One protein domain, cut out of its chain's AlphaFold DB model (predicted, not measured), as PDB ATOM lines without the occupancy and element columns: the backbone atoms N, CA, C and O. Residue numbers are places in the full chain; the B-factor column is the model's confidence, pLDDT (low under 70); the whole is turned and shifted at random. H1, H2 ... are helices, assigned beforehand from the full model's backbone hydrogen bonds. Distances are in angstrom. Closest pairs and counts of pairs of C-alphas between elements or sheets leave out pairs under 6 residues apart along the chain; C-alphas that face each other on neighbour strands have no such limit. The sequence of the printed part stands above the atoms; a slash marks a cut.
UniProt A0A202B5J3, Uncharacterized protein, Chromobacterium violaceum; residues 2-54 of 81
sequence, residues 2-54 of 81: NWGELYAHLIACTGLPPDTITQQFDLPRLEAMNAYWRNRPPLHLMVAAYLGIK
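AT A GLANCE: This is residues 2 to 54 of the 81 residues of an uncharacterized protein of Chromobacterium violaceum (UniProt A0A202B5J3). The longest helix, H1, sits between the two feet of an open arch made by the short helices H2, H3 and H4: H2 packs on H1 almost at a right angle, H3 spans the far side across an open gap, and H4 comes back near H1. Residues 31 to 40 and 46 to 52 stand free, and the contacts between helices are few. The printed part has 53 residues, with four named helices in the order H1, H2, H3, H4 and no named strand; the class is all helix. It is only just compact, close to loose, with a radius of gyration of the C-alphas of 11.9 A, and its elongated outline spans 34 by 20 by 19 A.

IN THESE COORDINATES: Find C-alpha 3 at (4.544, -10.295, 48.092); from there H1, residues 3 to 14, runs 16.4 A to C-alpha 14 at (-9.360, -9.236, 39.397). Next look at H2, residues 18 to 24, 10.2 A long. H3, residues 27 to 37, covers 15.2 A. H4, residues 43 to 50, covers 10.5 A and ends at C-alpha 50, (3.540, 2.081, 25.973).

HOW THE PARTS SIT: Start at H1, which touches H2 with its residues 7 to 11 alone; the closest C-alphas are those of Tyr 7 and Pro 18, 6.9 A apart. Their lines are about perpendicular, at 85 degrees. H1 and H4 are near each other, with 6 pairs of C-alphas within 10 A. H3 is apart from H1, H2 and H4, and H2 is apart from H4. In H1, H2, H3 and H4 every O i to N i+4 pair is within hydrogen-bond range.

THE WHOLE: The C-alphas farthest apart, those of Gln 23 and Gly 52, are 34.7 A apart. The printed part has no cut, and the three links between helices are tight. The mean pLDDT of the printed part is 93.4, and no printed residue is under 70.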
ATOM      1  N   ASN A   2       8.027  -8.423  45.126       84.62
ATOM      2  CA  ASN A   2       7.752  -8.841  46.510       84.62
ATOM      3  C   ASN A   2       6.279  -9.284  46.670       84.62
ATOM      4  O   ASN A   2       5.474  -9.132  45.751       84.62
ATOM      5  N   TRP A   3       5.916  -9.838  47.830       83.81
ATOM      6  CA  TRP A   3       4.544 -10.295  48.092       83.81
ATOM      7  C   TRP A   3       3.501  -9.174  47.996       83.81
ATOM      8  O   TRP A   3       2.413  -9.403  47.475       83.81
ATOM      9  N   GLY A   4       3.832  -7.959  48.440       88.44
ATOM     10  CA  GLY A   4       2.940  -6.800  48.357       88.44
ATOM     11  C   GLY A   4       2.608  -6.409  46.915       88.44
ATOM     12  O   GLY A   4       1.447  -6.179  46.588       88.44
ATOM     13  N   GLU A   5       3.608  -6.412  46.033       88.62
ATOM     14  CA  GLU A   5       3.420  -6.159  44.598       88.62
ATOM     15  C   GLU A   5       2.549  -7.228  43.934       88.62
ATOM     16  O   GLU A   5       1.694  -6.890  43.113       88.62
ATOM     17  N   LEU A   6       2.712  -8.501  44.315       89.75
ATOM     18  CA  LEU A   6       1.845  -9.573  43.827       89.75
ATOM     19  C   LEU A   6       0.390  -9.328  44.240       89.75
ATOM     20  O   LEU A   6      -0.492  -9.379  43.386       89.75
ATOM     21  N   TYR A   7       0.129  -9.009  45.512       92.69
ATOM     22  CA  TYR A   7      -1.231  -8.708  45.970       92.69
ATOM     23  C   TYR A   7      -1.832  -7.523  45.216       92.69
ATOM     24  O   TYR A   7      -2.939  -7.636  44.694       92.69
ATOM     25  N   ALA A   8      -1.097  -6.417  45.087       92.31
ATOM     26  CA  ALA A   8      -1.562  -5.250  44.343       92.31
ATOM     27  C   ALA A   8      -1.866  -5.590  42.874       92.31
ATOM     28  O   ALA A   8      -2.898  -5.176  42.343       92.31
ATOM     29  N   HIS A   9      -1.011  -6.390  42.231       93.12
ATOM     30  CA  HIS A   9      -1.222  -6.849  40.861       93.12
ATOM     31  C   HIS A   9      -2.497  -7.694  40.727       93.12
ATOM     32  O   HIS A   9      -3.298  -7.459  39.822       93.12
ATOM     33  N   LEU A  10      -2.716  -8.638  41.643       94.62
ATOM     34  CA  LEU A  10      -3.900  -9.496  41.652       94.62
ATOM     35  C   LEU A  10      -5.184  -8.695  41.889       94.62
ATOM     36  O   LEU A  10      -6.159  -8.893  41.163       94.62
ATOM     37  N   ILE A  11      -5.172  -7.750  42.830       95.19
ATOM     38  CA  ILE A  11      -6.303  -6.847  43.091       95.19
ATOM     39  C   ILE A  11      -6.603  -6.012  41.842       95.19
ATOM     40  O   ILE A  11      -7.749  -5.950  41.411       95.19
ATOM     41  N   ALA A  12      -5.580  -5.430  41.212       94.50
ATOM     42  CA  ALA A  12      -5.751  -4.624  40.005       94.50
ATOM     43  C   ALA A  12      -6.320  -5.432  38.823       94.50
ATOM     44  O   ALA A  12      -7.113  -4.903  38.048       94.50
ATOM     45  N   CYS A  13      -5.940  -6.707  38.685       94.50
ATOM     46  CA  CYS A  13      -6.410  -7.558  37.588       94.50
ATOM     47  C   CYS A  13      -7.805  -8.151  37.815       94.50
ATOM     48  O   CYS A  13      -8.519  -8.408  36.847       94.50
ATOM     49  N   THR A  14      -8.163  -8.441  39.066       93.56
ATOM     50  CA  THR A  14      -9.360  -9.236  39.397       93.56
ATOM     51  C   THR A  14     -10.453  -8.434  40.097       93.56
ATOM     52  O   THR A  14     -11.605  -8.858  40.097       93.56
ATOM     53  N   GLY A  15     -10.112  -7.295  40.705       95.00
ATOM     54  CA  GLY A  15     -11.013  -6.508  41.548       95.00
ATOM     55  C   GLY A  15     -11.364  -7.168  42.887       95.00
ATOM     56  O   GLY A  15     -12.228  -6.664  43.601       95.00
ATOM     57  N   LEU A  16     -10.729  -8.292  43.233       95.50
ATOM     58  CA  LEU A  16     -11.016  -9.023  44.465       95.50
ATOM     59  C   LEU A  16     -10.356  -8.364  45.684       95.50
ATOM     60  O   LEU A  16      -9.255  -7.821  45.567       95.50
ATOM     61  N   PRO A  17     -10.987  -8.438  46.869       94.00
ATOM     62  CA  PRO A  17     -10.390  -7.918  48.089       94.00
ATOM     63  C   PRO A  17      -9.196  -8.785  48.541       94.00
ATOM     64  O   PRO A  17      -9.167  -9.988  48.254       94.00
ATOM     65  N   PRO A  18      -8.237  -8.213  49.300       89.50
ATOM     66  CA  PRO A  18      -7.029  -8.916  49.741       89.50
ATOM     67  C   PRO A  18      -7.304 -10.258  50.435       89.50
ATOM     68  O   PRO A  18      -6.658 -11.255  50.120       89.50
ATOM     69  N   ASP A  19      -8.306 -10.307  51.315       93.50
ATOM     70  CA  ASP A  19      -8.644 -11.515  52.083       93.50
ATOM     71  C   ASP A  19      -9.142 -12.662  51.196       93.50
ATOM     72  O   ASP A  19      -8.910 -13.832  51.481       93.50
ATOM     73  N   THR A  20      -9.807 -12.346  50.082       94.56
ATOM     74  CA  THR A  20     -10.228 -13.372  49.117       94.56
ATOM     75  C   THR A  20      -9.029 -13.937  48.365       94.56
ATOM     76  O   THR A  20      -8.971 -15.140  48.110       94.56
ATOM     77  N   ILE A  21      -8.048 -13.093  48.041       93.38
ATOM     78  CA  ILE A  21      -6.844 -13.522  47.330       93.38
ATOM     79  C   ILE A  21      -6.041 -14.500  48.189       93.38
ATOM     80  O   ILE A  21      -5.695 -15.577  47.711       93.38
ATOM     81  N   THR A  22      -5.804 -14.178  49.460       89.88
ATOM     82  CA  THR A  22      -5.023 -15.038  50.369       89.88
ATOM     83  C   THR A  22      -5.685 -16.390  50.634       89.88
ATOM     84  O   THR A  22      -4.988 -17.378  50.850       89.88
ATOM     85  N   GLN A  23      -7.017 -16.451  50.605       93.00
ATOM     86  CA  GLN A  23      -7.771 -17.673  50.887       93.00
ATOM     87  C   GLN A  23      -7.973 -18.570  49.661       93.00
ATOM     88  O   GLN A  23      -8.083 -19.785  49.811       93.00
ATOM     89  N   GLN A  24      -8.077 -17.992  48.460       91.94
ATOM     90  CA  GLN A  24      -8.529 -18.727  47.270       91.94
ATOM     91  C   GLN A  24      -7.446 -18.908  46.201       91.94
ATOM     92  O   GLN A  24      -7.556 -19.821  45.374       91.94
ATOM     93  N   PHE A  25      -6.400 -18.080  46.198       93.25
ATOM     94  CA  PHE A  25      -5.313 -18.189  45.227       93.25
ATOM     95  C   PHE A  25      -4.163 -19.012  45.801       93.25
ATOM     96  O   PHE A  25      -3.427 -18.572  46.679       93.25
ATOM     97  N   ASP A  26      -3.998 -20.211  45.254       94.06
ATOM     98  CA  ASP A  26      -2.859 -21.088  45.497       94.06
ATOM     99  C   ASP A  26      -1.847 -21.012  44.339       94.06
ATOM    100  O   ASP A  26      -2.103 -20.416  43.287       94.06
ATOM    101  N   LEU A  27      -0.667 -21.611  44.534       93.12
ATOM    102  CA  LEU A  27       0.401 -21.605  43.529       93.12
ATOM    103  C   LEU A  27      -0.048 -22.177  42.168       93.12
ATOM    104  O   LEU A  27       0.237 -21.527  41.160       93.12
ATOM    105  N   PRO A  28      -0.787 -23.306  42.086       96.06
ATOM    106  CA  PRO A  28      -1.261 -23.823  40.800       96.06
ATOM    107  C   PRO A  28      -2.204 -22.865  40.058       96.06
ATOM    108  O   PRO A  28      -2.082 -22.692  38.842       96.06
ATOM    109  N   ARG A  29      -3.130 -22.194  40.759       94.38
ATOM    110  CA  ARG A  29      -4.009 -21.190  40.129       94.38
ATOM    111  C   ARG A  29      -3.219 -19.987  39.623       94.38
ATOM    112  O   ARG A  29      -3.496 -19.496  38.527       94.38
ATOM    113  N   LEU A  30      -2.223 -19.532  40.386       94.19
ATOM    114  CA  LEU A  30      -1.333 -18.449  39.960       94.19
ATOM    115  C   LEU A  30      -0.517 -18.840  38.722       94.19
ATOM    116  O   LEU A  30      -0.369 -18.028  37.809       94.19
ATOM    117  N   GLU A  31      -0.031 -20.079  38.649       95.56
ATOM    118  CA  GLU A  31       0.673 -20.594  37.470       95.56
ATOM    119  C   GLU A  31      -0.227 -20.595  36.226       95.56
ATOM    120  O   GLU A  31       0.163 -20.072  35.177       95.56
ATOM    121  N   ALA A  32      -1.452 -21.114  36.344       96.06
ATOM    122  CA  ALA A  32      -2.411 -21.138  35.243       96.06
ATOM    123  C   ALA A  32      -2.754 -19.722  34.746       96.06
ATOM    124  O   ALA A  32      -2.814 -19.468  33.538       96.06
ATOM    125  N   MET A  33      -2.929 -18.776  35.670       94.62
ATOM    126  CA  MET A  33      -3.212 -17.383  35.337       94.62
ATOM    127  C   MET A  33      -2.017 -16.698  34.663       94.62
ATOM    128  O   MET A  33      -2.186 -16.041  33.635       94.62
ATOM    129  N   ASN A  34      -0.799 -16.934  35.156       92.88
ATOM    130  CA  ASN A  34       0.425 -16.482  34.493       92.88
ATOM    131  C   ASN A  34       0.552 -17.055  33.074       92.88
ATOM    132  O   ASN A  34       0.937 -16.341  32.145       92.88
ATOM    133  N   ALA A  35       0.196 -18.327  32.872       97.06
ATOM    134  CA  ALA A  35       0.204 -18.944  31.550       97.06
ATOM    135  C   ALA A  35      -0.782 -18.275  30.583       97.06
ATOM    136  O   ALA A  35      -0.440 -18.051  29.420       97.06
ATOM    137  N   TYR A  36      -1.973 -17.914  31.065       96.38
ATOM    138  CA  TYR A  36      -2.951 -17.149  30.293       96.38
ATOM    139  C   TYR A  36      -2.428 -15.746  29.938       96.38
ATOM    140  O   TYR A  36      -2.507 -15.330  28.776       96.38
ATOM    141  N   TRP A  37      -1.833 -15.039  30.903       95.75
ATOM    142  CA  TRP A  37      -1.337 -13.673  30.714       95.75
ATOM    143  C   TRP A  37      -0.142 -13.551  29.768       95.75
ATOM    144  O   TRP A  37       0.039 -12.482  29.191       95.75
ATOM    145  N   ARG A  38       0.616 -14.627  29.505       94.06
ATOM    146  CA  ARG A  38       1.704 -14.611  28.503       94.06
ATOM    147  C   ARG A  38       1.255 -14.129  27.122       94.06
ATOM    148  O   ARG A  38       2.016 -13.453  26.441       94.06
ATOM    149  N   ASN A  39       0.025 -14.457  26.727       96.50
ATOM    150  CA  ASN A  39      -0.534 -14.064  25.427       96.50
ATOM    151  C   ASN A  39      -1.577 -12.942  25.538       96.50
ATOM    152  O   ASN A  39      -2.034 -12.423  24.522       96.50
ATOM    153  N   ARG A  40      -2.012 -12.617  26.760       95.25
ATOM    154  CA  ARG A  40      -3.079 -11.648  27.056       95.25
ATOM    155  C   ARG A  40      -2.730 -10.885  28.338       95.25
ATOM    156  O   ARG A  40      -3.376 -11.107  29.365       95.25
ATOM    157  N   PRO A  41      -1.667 -10.068  28.315       94.44
ATOM    158  CA  PRO A  41      -1.175  -9.422  29.520       94.44
ATOM    159  C   PRO A  41      -2.204  -8.422  30.070       94.44
ATOM    160  O   PRO A  41      -2.965  -7.835  29.296       94.44
ATOM    161  N   PRO A  42      -2.228  -8.195  31.394       95.31
ATOM    162  CA  PRO A  42      -3.070  -7.171  31.999       95.31
ATOM    163  C   PRO A  42      -2.835  -5.782  31.395       95.31
ATOM    164  O   PRO A  42      -1.695  -5.356  31.191       95.31
ATOM    165  N   LEU A  43      -3.929  -5.061  31.125       93.88
ATOM    166  CA  LEU A  43      -3.911  -3.804  30.373       93.88
ATOM    167  C   LEU A  43      -2.991  -2.747  30.995       93.88
ATOM    168  O   LEU A  43      -2.273  -2.060  30.271       93.88
ATOM    169  N   HIS A  44      -2.979  -2.615  32.323       92.62
ATOM    170  CA  HIS A  44      -2.159  -1.608  33.002       92.62
ATOM    171  C   HIS A  44      -0.659  -1.823  32.779       92.62
ATOM    172  O   HIS A  44       0.083  -0.846  32.720       92.62
ATOM    173  N   LEU A  45      -0.215  -3.067  32.568       93.00
ATOM    174  CA  LEU A  45       1.172  -3.358  32.196       93.00
ATOM    175  C   LEU A  45       1.471  -2.945  30.751       93.00
ATOM    176  O   LEU A  45       2.531  -2.379  30.481       93.00
ATOM    177  N   MET A  46       0.533  -3.175  29.827       93.81
ATOM    178  CA  MET A  46       0.678  -2.744  28.431       93.81
ATOM    179  C   MET A  46       0.740  -1.217  28.317       93.81
ATOM    180  O   MET A  46       1.578  -0.689  27.590       93.81
ATOM    181  N   VAL A  47      -0.115  -0.507  29.060       95.50
ATOM    182  CA  VAL A  47      -0.134   0.963  29.094       95.50
ATOM    183  C   VAL A  47       1.153   1.514  29.706       95.50
ATOM    184  O   VAL A  47       1.742   2.431  29.139       95.50
ATOM    185  N   ALA A  48       1.630   0.942  30.816       93.69
ATOM    186  CA  ALA A  48       2.899   1.346  31.418       93.69
ATOM    187  C   ALA A  48       4.071   1.200  30.431       93.69
ATOM    188  O   ALA A  48       4.857   2.134  30.270       93.69
ATOM    189  N   ALA A  49       4.137   0.074  29.712       93.44
ATOM    190  CA  ALA A  49       5.145  -0.155  28.680       93.44
ATOM    191  C   ALA A  49       5.023   0.838  27.511       93.44
ATOM    192  O   ALA A  49       6.031   1.392  27.075       93.44
ATOM    193  N   TYR A  50       3.801   1.107  27.039       96.00
ATOM    194  CA  TYR A  50       3.540   2.081  25.973       96.00
ATOM    195  C   TYR A  50       3.988   3.501  26.352       96.00
ATOM    196  O   TYR A  50       4.548   4.215  25.523       96.00
ATOM    197  N   LEU A  51       3.798   3.892  27.614       97.94
ATOM    198  CA  LEU A  51       4.219   5.192  28.147       97.94
ATOM    199  C   LEU A  51       5.708   5.249  28.533       97.94
ATOM    200  O   LEU A  51       6.188   6.305  28.941       97.94
ATOM    201  N   GLY A  52       6.448   4.141  28.429       95.00
ATOM    202  CA  GLY A  52       7.866   4.083  28.789       95.00
ATOM    203  C   GLY A  52       8.143   4.071  30.297       95.00
ATOM    204  O   GLY A  52       9.267   4.366  30.710       95.00
ATOM    205  N   ILE A  53       7.154   3.719  31.125       93.50
ATOM    206  CA  ILE A  53       7.335   3.539  32.569       93.50
ATOM    207  C   ILE A  53       8.126   2.246  32.787       93.50
ATOM    208  O   ILE A  53       7.683   1.160  32.412       93.50
ATOM    209  N   LYS A  54       9.314   2.357  33.387       85.94
ATOM    210  CA  LYS A  54      10.187   1.211  33.657       85.94
ATOM    211  C   LYS A  54       9.931   0.669  35.065       85.94
ATOM    212  O   LYS A  54       9.791   1.474  35.983       85.94
TER     213      LYS A  54